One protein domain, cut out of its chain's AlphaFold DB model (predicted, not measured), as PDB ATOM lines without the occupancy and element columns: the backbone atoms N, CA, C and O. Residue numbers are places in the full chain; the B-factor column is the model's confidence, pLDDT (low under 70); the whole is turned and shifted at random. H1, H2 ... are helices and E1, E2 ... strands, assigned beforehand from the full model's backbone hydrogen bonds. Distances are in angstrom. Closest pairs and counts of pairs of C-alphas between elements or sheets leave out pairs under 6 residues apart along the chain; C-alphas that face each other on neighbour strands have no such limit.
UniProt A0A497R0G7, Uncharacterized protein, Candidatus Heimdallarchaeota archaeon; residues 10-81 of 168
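What this domain is: This is residues 10 to 81 of the 168 residues of an uncharacterized protein of Candidatus Heimdallarchaeota archaeon (UniProt A0A497R0G7). With little regular structure, the model is a rod: a strongly twisted sheet of three strands makes one end, loops and the short helix H1 the other. The 72 printed residues, 28 in named elements, run E1, H1, E2, E3; the sheet's order is E1 - E3 - E2, all antiparallel. Mostly strand, it is loose, with a radius of gyration of the C-alphas of 14.5 A and spans of 46 by 19 by 16 A.

How they stand to each other: Edge strand E1, residues 10 to 17, is antiparallel to inner strand E3, residues 71 to 80, with N 10 and O 79 2.9 A apart. E2, residues 50 to 55, forms a hairpin with E3, with N 52 and O 74 2.9 A apart. H1, residues 27 to 30, is not on the sheet and is too short for an O i to N i+4 pair. E1, H1 and E2 form a split strand-helix-strand unit, its same-way strands separated by E3, with a left-handed crossover.

Where its parts are: E1 begins at C-alpha 10 (252.529, 382.215, 289.698) and measures 21.1 A; E3, 28.9 A, ends at C-alpha 80 (251.943, 385.984, 294.555).

The domain as a whole: The farthest C-alphas, Ser 28 and Glu 80, are 45.8 A apart. The printed part has no cut; links H1 to E2 and E2 to E3 are long. No printed residue is under 70 in pLDDT.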
ATOM      1  N   ILE A  10     251.783 382.553 290.907       95.25
ATOM      2  CA  ILE A  10     252.529 382.215 289.698       95.25
ATOM      3  C   ILE A  10     253.793 381.438 290.056       95.25
ATOM      4  O   ILE A  10     254.319 381.541 291.161       95.25
ATOM      5  N   VAL A  11     254.292 380.672 289.091       95.00
ATOM      6  CA  VAL A  11     255.619 380.063 289.177       95.00
ATOM      7  C   VAL A  11     256.640 381.109 288.745       95.00
ATOM      8  O   VAL A  11     256.641 381.498 287.575       95.00
ATOM      9  N   SER A  12     257.492 381.570 289.662       94.12
ATOM     10  CA  SER A  12     258.534 382.552 289.335       94.12
ATOM     11  C   SER A  12     259.795 381.888 288.782       94.12
ATOM     12  O   SER A  12     260.465 382.449 287.914       94.12
ATOM     13  N   SER A  13     260.097 380.660 289.218       93.00
ATOM     14  CA  SER A  13     261.247 379.893 288.735       93.00
ATOM     15  C   SER A  13     261.040 378.386 288.881       93.00
ATOM     16  O   SER A  13     260.386 377.912 289.808       93.00
ATOM     17  N   VAL A  14     261.635 377.619 287.966       92.06
ATOM     18  CA  VAL A  14     261.754 376.161 288.073       92.06
ATOM     19  C   VAL A  14     263.184 375.772 287.744       92.06
ATOM     20  O   VAL A  14     263.676 376.064 286.654       92.06
ATOM     21  N   THR A  15     263.848 375.086 288.668       92.75
ATOM     22  CA  THR A  15     265.220 374.607 288.472       92.75
ATOM     23  C   THR A  15     265.338 373.125 288.783       92.75
ATOM     24  O   THR A  15     264.622 372.588 289.623       92.75
ATOM     25  N   ALA A  16     266.240 372.453 288.073       91.50
ATOM     26  CA  ALA A  16     266.472 371.020 288.176       91.50
ATOM     27  C   ALA A  16     267.898 370.750 288.661       91.50
ATOM     28  O   ALA A  16     268.857 371.290 288.101       91.50
ATOM     29  N   SER A  17     268.038 369.897 289.673       91.31
ATOM     30  CA  SER A  17     269.327 369.480 290.219       91.31
ATOM     31  C   SER A  17     269.409 367.948 290.325       91.31
ATOM     32  O   SER A  17     268.608 367.354 291.046       91.31
ATOM     33  N   PRO A  18     270.352 367.285 289.630       90.94
ATOM     34  CA  PRO A  18     271.304 367.870 288.688       90.94
ATOM     35  C   PRO A  18     270.629 368.282 287.368       90.94
ATOM     36  O   PRO A  18     269.682 367.645 286.912       90.94
ATOM     37  N   SER A  19     271.163 369.310 286.706       87.69
ATOM     38  CA  SER A  19     270.705 369.742 285.373       87.69
ATOM     39  C   SER A  19     271.264 368.886 284.230       87.69
ATOM     40  O   SER A  19     270.853 369.033 283.081       87.69
ATOM     41  N   THR A  20     272.205 367.985 284.532       88.62
ATOM     42  CA  THR A  20     272.817 367.057 283.577       88.62
ATOM     43  C   THR A  20     272.881 365.655 284.167       88.62
ATOM     44  O   THR A  20     273.246 365.465 285.328       88.62
ATOM     45  N   ILE A  21     272.528 364.654 283.359       88.50
ATOM     46  CA  ILE A  21     272.557 363.240 283.740       88.50
ATOM     47  C   ILE A  21     273.263 362.454 282.643       88.50
ATOM     48  O   ILE A  21     273.122 362.735 281.454       88.50
ATOM     49  N   ARG A  22     274.045 361.453 283.051       91.06
ATOM     50  CA  ARG A  22     274.675 360.507 282.129       91.06
ATOM     51  C   ARG A  22     273.713 359.365 281.838       91.06
ATOM     52  O   ARG A  22     273.214 358.740 282.771       91.06
ATOM     53  N   LEU A  23     273.520 359.079 280.558       91.25
ATOM     54  CA  LEU A  23     272.691 357.984 280.064       91.25
ATOM     55  C   LEU A  23     273.565 356.899 279.427       91.25
ATOM     56  O   LEU A  23     274.687 357.164 278.988       91.25
ATOM     57  N   MET A  24     273.042 355.682 279.393       92.25
ATOM     58  CA  MET A  24     273.629 354.503 278.768       92.25
ATOM     59  C   MET A  24     272.575 353.849 277.872       92.25
ATOM     60  O   MET A  24     271.419 353.746 278.268       92.25
ATOM     61  N   GLY A  25     272.978 353.415 276.680       91.94
ATOM     62  CA  GLY A  25     272.107 352.786 275.688       91.94
ATOM     63  C   GLY A  25     272.830 352.610 274.351       91.94
ATOM     64  O   GLY A  25     274.025 352.904 274.242       91.94
ATOM     65  N   ALA A  26     272.118 352.137 273.327       93.44
ATOM     66  CA  ALA A  26     272.670 352.018 271.979       93.44
ATOM     67  C   ALA A  26     273.055 353.399 271.419       93.44
ATOM     68  O   ALA A  26     272.262 354.337 271.488       93.44
ATOM     69  N   ALA A  27     274.249 353.513 270.825       91.75
ATOM     70  CA  ALA A  27     274.767 354.780 270.297       91.75
ATOM     71  C   ALA A  27     273.793 355.438 269.305       91.75
ATOM     72  O   ALA A  27     273.469 356.611 269.444       91.75
ATOM     73  N   SER A  28     273.215 354.643 268.400       91.75
ATOM     74  CA  SER A  28     272.224 355.107 267.424       91.75
ATOM     75  C   SER A  28     270.947 355.683 268.044       91.75
ATOM     76  O   SER A  28     270.269 356.457 267.382       91.75
ATOM     77  N   ILE A  29     270.592 355.301 269.279       89.06
ATOM     78  CA  ILE A  29     269.449 355.861 270.017       89.06
ATOM     79  C   ILE A  29     269.893 357.119 270.768       89.06
ATOM     80  O   ILE A  29     269.228 358.147 270.676       89.06
ATOM     81  N   LEU A  30     271.030 357.067 271.470       90.62
ATOM     82  CA  LEU A  30     271.565 358.209 272.221       90.62
ATOM     83  C   LEU A  30     271.818 359.430 271.325       90.62
ATOM     84  O   LEU A  30     271.514 360.544 271.740       90.62
ATOM     85  N   ASP A  31     272.278 359.217 270.090       89.69
ATOM     86  CA  ASP A  31     272.503 360.285 269.104       89.69
ATOM     87  C   ASP A  31     271.210 361.029 268.712       89.69
ATOM     88  O   ASP A  31     271.266 362.148 268.200       89.69
ATOM     89  N   THR A  32     270.034 360.444 268.974       88.88
ATOM     90  CA  THR A  32     268.728 361.085 268.738       88.88
ATOM     91  C   THR A  32     268.213 361.881 269.941       88.88
ATOM     92  O   THR A  32     267.281 362.676 269.800       88.88
ATOM     93  N   ILE A  33     268.811 361.706 271.126       87.06
ATOM     94  CA  ILE A  33     268.350 362.321 272.374       87.06
ATOM     95  C   ILE A  33     269.091 363.641 272.595       87.06
ATOM     96  O   ILE A  33     270.224 363.674 273.067       87.06
ATOM     97  N   SER A  34     268.419 364.756 272.309       86.31
ATOM     98  CA  SER A  34     268.935 366.101 272.606       86.31
ATOM     99  C   SER A  34     268.612 366.572 274.029       86.31
ATOM    100  O   SER A  34     269.340 367.390 274.590       86.31
ATOM    101  N   ALA A  35     267.534 366.058 274.626       88.19
ATOM    102  CA  ALA A  35     267.130 366.328 276.000       88.19
ATOM    103  C   ALA A  35     266.219 365.210 276.522       88.19
ATOM    104  O   ALA A  35     265.459 364.614 275.761       88.19
ATOM    105  N   VAL A  36     266.245 364.976 277.836       87.69
ATOM    106  CA  VAL A  36     265.303 364.080 278.519       87.69
ATOM    107  C   VAL A  36     264.421 364.905 279.440       87.69
ATOM    108  O   VAL A  36     264.908 365.708 280.236       87.69
ATOM    109  N   ARG A  37     263.106 364.724 279.319       89.19
ATOM    110  CA  ARG A  37     262.126 365.379 280.192       89.19
ATOM    111  C   ARG A  37     261.987 364.570 281.476       89.19
ATOM    112  O   ARG A  37     262.178 363.362 281.460       89.19
ATOM    113  N   THR A  38     261.614 365.199 282.579       90.00
ATOM    114  CA  THR A  38     261.196 364.463 283.777       90.00
ATOM    115  C   THR A  38     259.745 364.013 283.654       90.00
ATOM    116  O   THR A  38     259.004 364.456 282.767       90.00
ATOM    117  N   THR A  39     259.307 363.161 284.575       89.50
ATOM    118  CA  THR A  39     257.877 362.979 284.814       89.50
ATOM    119  C   THR A  39     257.237 364.322 285.202       89.50
ATOM    120  O   THR A  39     257.905 365.150 285.835       89.50
ATOM    121  N   PRO A  40     255.968 364.571 284.826       87.88
ATOM    122  CA  PRO A  40     255.274 365.804 285.182       87.88
ATOM    123  C   PRO A  40     255.247 366.031 286.696       87.88
ATOM    124  O   PRO A  40     255.073 365.085 287.463       87.88
ATOM    125  N   VAL A  41     255.385 367.289 287.106       87.75
ATOM    126  CA  VAL A  41     255.182 367.713 288.494       87.75
ATOM    127  C   VAL A  41     253.825 368.393 288.589       87.75
ATOM    128  O   VAL A  41     253.519 369.264 287.773       87.75
ATOM    129  N   ASP A  42     253.020 367.992 289.569       88.56
ATOM    130  CA  ASP A  42     251.754 368.657 289.849       88.56
ATOM    131  C   ASP A  42     251.983 369.923 290.681       88.56
ATOM    132  O   ASP A  42     252.678 369.889 291.702       88.56
ATOM    133  N   LEU A  43     251.412 371.032 290.214       90.56
ATOM    134  CA  LEU A  43     251.503 372.340 290.857       90.56
ATOM    135  C   LEU A  43     250.201 372.731 291.565       90.56
ATOM    136  O   LEU A  43     250.175 373.751 292.250       90.56
ATOM    137  N   VAL A  44     249.134 371.935 291.434       91.44
ATOM    138  CA  VAL A  44     247.813 372.291 291.971       91.44
ATOM    139  C   VAL A  44     247.879 372.560 293.462       91.44
ATOM    140  O   VAL A  44     248.394 371.765 294.247       91.44
ATOM    141  N   GLY A  45     247.311 373.700 293.850       90.69
ATOM    142  CA  GLY A  45     247.203 374.095 295.249       90.69
ATOM    143  C   GLY A  45     248.499 374.629 295.858       90.69
ATOM    144  O   GLY A  45     248.469 375.024 297.019       90.69
ATOM    145  N   LEU A  46     249.610 374.687 295.114       93.00
ATOM    146  CA  LEU A  46     250.841 375.282 295.629       93.00
ATOM    147  C   LEU A  46     250.679 376.796 295.808       93.00
ATOM    148  O   LEU A  46     250.254 377.502 294.893       93.00
ATOM    149  N   THR A  47     251.050 377.267 296.997       94.19
ATOM    150  CA  THR A  47     251.079 378.683 297.402       94.19
ATOM    151  C   THR A  47     252.456 379.122 297.899       94.19
ATOM    152  O   THR A  47     252.653 380.294 298.192       94.19
ATOM    153  N   GLU A  48     253.391 378.182 298.032       95.00
ATOM    154  CA  GLU A  48     254.728 378.376 298.593       95.00
ATOM    155  C   GLU A  48     255.761 377.603 297.761       95.00
ATOM    156  O   GLU A  48     255.391 376.636 297.073       95.00
ATOM    157  N   PRO A  49     257.049 377.991 297.825       94.81
ATOM    158  CA  PRO A  49     258.127 377.248 297.196       94.81
ATOM    159  C   PRO A  49     258.128 375.774 297.595       94.81
ATOM    160  O   PRO A  49     257.858 375.397 298.738       94.81
ATOM    161  N   SER A  50     258.449 374.914 296.637       93.81
ATOM    162  CA  SER A  50     258.316 373.474 296.805       93.81
ATOM    163  C   SER A  50     259.434 372.722 296.102       93.81
ATOM    164  O   SER A  50     259.807 373.023 294.970       93.81
ATOM    165  N   LYS A  51     259.923 371.671 296.764       93.88
ATOM    166  CA  LYS A  51     260.884 370.723 296.203       93.88
ATOM    167  C   LYS A  51     260.214 369.392 295.905       93.88
ATOM    168  O   LYS A  51     259.415 368.892 296.708       93.88
ATOM    169  N   ARG A  52     260.525 368.811 294.748       91.25
ATOM    170  CA  ARG A  52     259.987 367.519 294.302       91.25
ATOM    171  C   ARG A  52     261.094 366.685 293.680       91.25
ATOM    172  O   ARG A  52     261.757 367.137 292.758       91.25
ATOM    173  N   SER A  53     261.273 365.460 294.163       92.88
ATOM    174  CA  SER A  53     262.138 364.484 293.502       92.88
ATOM    175  C   SER A  53     261.325 363.745 292.442       92.88
ATOM    176  O   SER A  53     260.282 363.170 292.760       92.88
ATOM    177  N   VAL A  54     261.766 363.801 291.188       92.12
ATOM    178  CA  VAL A  54     261.080 363.181 290.047       92.12
ATOM    179  C   VAL A  54     262.029 362.337 289.218       92.12
ATOM    180  O   VAL A  54     263.222 362.618 289.129       92.12
ATOM    181  N   ALA A  55     261.484 361.306 288.582       91.06
ATOM    182  CA  ALA A  55     262.237 360.466 287.669       91.06
ATOM    183  C   ALA A  55     262.356 361.113 286.281       91.06
ATOM    184  O   ALA A  55     261.528 361.932 285.869       91.06
ATOM    185  N   LEU A  56     263.368 360.692 285.527       89.88
ATOM    186  CA  LEU A  56     263.427 360.926 284.089       89.88
ATOM    187  C   LEU A  56     262.309 360.165 283.362       89.88
ATOM    188  O   LEU A  56     262.039 359.002 283.652       89.88
ATOM    189  N   ASN A  57     261.681 360.816 282.388       89.44
ATOM    190  CA  ASN A  57     260.734 360.197 281.473       89.44
ATOM    191  C   ASN A  57     261.496 359.644 280.261       89.44
ATOM    192  O   ASN A  57     261.861 360.391 279.354       89.44
ATOM    193  N   LEU A  58     261.733 358.332 280.272       86.56
ATOM    194  CA  LEU A  58     262.456 357.591 279.232       86.56
ATOM    195  C   LEU A  58     261.527 356.676 278.416       86.56
ATOM    196  O   LEU A  58     261.992 355.754 277.755       86.56
ATOM    197  N   ASN A  59     260.211 356.912 278.445       84.31
ATOM    198  CA  ASN A  59     259.230 356.035 277.791       84.31
ATOM    199  C   ASN A  59     259.426 355.927 276.270       84.31
ATOM    200  O   ASN A  59     259.155 354.879 275.690       84.31
ATOM    201  N   ASP A  60     259.946 356.981 275.640       80.88
ATOM    202  CA  ASP A  60     260.248 357.013 274.205       80.88
ATOM    203  C   ASP A  60     261.581 356.312 273.862       80.88
ATOM    204  O   ASP A  60     261.996 356.265 272.705       80.88
ATOM    205  N   SER A  61     262.305 355.796 274.860       83.81
ATOM    206  CA  SER A  61     263.615 355.152 274.708       83.81
ATOM    207  C   SER A  61     263.816 354.060 275.772       83.81
ATOM    208  O   SER A  61     264.640 354.223 276.673       83.81
ATOM    209  N   PRO A  62     263.084 352.931 275.681       79.88
ATOM    210  CA  PRO A  62     263.068 351.894 276.721       79.88
ATOM    211  C   PRO A  62     264.428 351.204 276.932       79.88
ATOM    212  O   PRO A  62     264.699 350.705 278.023       79.88
ATOM    213  N   ASP A  63     265.296 351.216 275.917       86.19
ATOM    214  CA  ASP A  63     266.651 350.647 275.969       86.19
ATOM    215  C   ASP A  63     267.709 351.636 276.505       86.19
ATOM    216  O   ASP A  63     268.910 351.353 276.471       86.19
ATOM    217  N   VAL A  64     267.284 352.815 276.973       89.88
ATOM    218  CA  VAL A  64     268.150 353.846 277.557       89.88
ATOM    219  C   VAL A  64     267.922 353.919 279.062       89.88
ATOM    220  O   VAL A  64     266.791 353.966 279.535       89.88
ATOM    221  N   GLN A  65     269.010 353.962 279.831       90.12
ATOM    222  CA  GLN A  65     268.968 354.015 281.292       90.12
ATOM    223  C   GLN A  65     269.975 355.027 281.848       90.12
ATOM    224  O   GLN A  65     271.036 355.241 281.255       90.12
ATOM    225  N   PRO A  66     269.689 355.669 282.992       90.19
ATOM    226  CA  PRO A  66     270.647 356.546 283.646       90.19
ATOM    227  C   PRO A  66     271.793 355.736 284.276       90.19
ATOM    228  O   PRO A  66     271.594 354.660 284.831       90.19
ATOM    229  N   VAL A  67     273.016 356.268 284.203       87.06
ATOM    230  CA  VAL A  67     274.233 355.619 284.741       87.06
ATOM    231  C   VAL A  67     274.268 355.637 286.279       87.06
ATOM    232  O   VAL A  67     274.933 354.813 286.901       87.06
ATOM    233  N   LYS A  68     273.581 356.600 286.898       82.12
ATOM    234  CA  LYS A  68     273.369 356.726 288.350       82.12
ATOM    235  C   LYS A  68     271.866 356.793 288.627       82.12
ATOM    236  O   LYS A  68     271.079 356.737 287.687       82.12
ATOM    237  N   GLU A  69     271.468 356.951 289.891       72.25
ATOM    238  CA  GLU A  69     270.074 357.242 290.246       72.25
ATOM    239  C   GLU A  69     269.523 358.379 289.369       72.25
ATOM    240  O   GLU A  69     270.062 359.484 289.342       72.25
ATOM    241  N   GLY A  70     268.478 358.074 288.595       75.81
ATOM    242  CA  GLY A  70     267.855 358.983 287.628       75.81
ATOM    243  C   GLY A  70     266.821 359.917 288.248       75.81
ATOM    244  O   GLY A  70     265.846 360.266 287.580       75.81
ATOM    245  N   LEU A  71     266.993 360.251 289.528       87.19
ATOM    246  CA  LEU A  71     266.145 361.200 290.229       87.19
ATOM    247  C   LEU A  71     266.716 362.607 290.078       87.19
ATOM    248  O   LEU A  71     267.912 362.839 290.253       87.19
ATOM    249  N   VAL A  72     265.831 363.542 289.762       91.62
ATOM    250  CA  VAL A  72     266.120 364.968 289.646       91.62
ATOM    251  C   VAL A  72     265.302 365.689 290.702       91.62
ATOM    252  O   VAL A  72     264.088 365.503 290.791       91.62
ATOM    253  N   GLU A  73     265.952 366.522 291.507       93.19
ATOM    254  CA  GLU A  73     265.255 367.453 292.384       93.19
ATOM    255  C   GLU A  73     264.811 368.672 291.575       93.19
ATOM    256  O   GLU A  73     265.632 369.432 291.058       93.19
ATOM    257  N   ILE A  74     263.502 368.864 291.484       94.00
ATOM    258  CA  ILE A  74     262.881 370.059 290.932       94.00
ATOM    259  C   ILE A  74     262.595 371.009 292.088       94.00
ATOM    260  O   ILE A  74     261.818 370.687 292.988       94.00
ATOM    261  N   ASN A  75     263.230 372.173 292.049       94.19
ATOM    262  CA  ASN A  75     262.967 373.292 292.940       94.19
ATOM    263  C   ASN A  75     262.026 374.253 292.207       94.19
ATOM    264  O   ASN A  75     262.341 374.711 291.105       94.19
ATOM    265  N   ILE A  76     260.864 374.505 292.798       95.31
ATOM    266  CA  ILE A  76     259.795 375.336 292.247       95.31
ATOM    267  C   ILE A  76     259.658 376.541 293.161       95.31
ATOM    268  O   ILE A  76     259.332 376.376 294.334       95.31
ATOM    269  N   GLU A  77     259.873 377.727 292.615       96.06
ATOM    270  CA  GLU A  77     259.614 378.983 293.306       96.06
ATOM    271  C   GLU A  77     258.213 379.473 292.933       96.06
ATOM    272  O   GLU A  77     257.852 379.532 291.752       96.06
ATOM    273  N   ILE A  78     257.416 379.777 293.956       95.94
ATOM    274  CA  ILE A  78     256.039 380.256 293.831       95.94
ATOM    275  C   ILE A  78     255.955 381.633 294.471       95.94
ATOM    276  O   ILE A  78     256.404 381.825 295.599       95.94
ATOM    277  N   GLU A  79     255.333 382.566 293.761       95.38
ATOM    278  CA  GLU A  79     255.128 383.938 294.216       95.38
ATOM    279  C   GLU A  79     253.674 384.358 294.022       95.38
ATOM    280  O   GLU A  79     252.941 383.796 293.200       95.38
ATOM    281  N   GLU A  80     253.240 385.360 294.785       95.81
ATOM    282  CA  GLU A  80     251.943 385.984 294.555       95.81
ATOM    283  C   GLU A  80     251.919 386.680 293.198       95.81
ATOM    284  O   GLU A  80     252.860 387.355 292.775       95.81
ATOM    285  N   LYS A  81     250.794 386.541 292.505       96.06
ATOM    286  CA  LYS A  81     250.578 387.220 291.240       96.06
ATOM    287  C   LYS A  81     250.303 388.695 291.510       96.06
ATOM    288  O   LYS A  81     249.220 389.044 291.980       96.06
TER     289      LYS A  81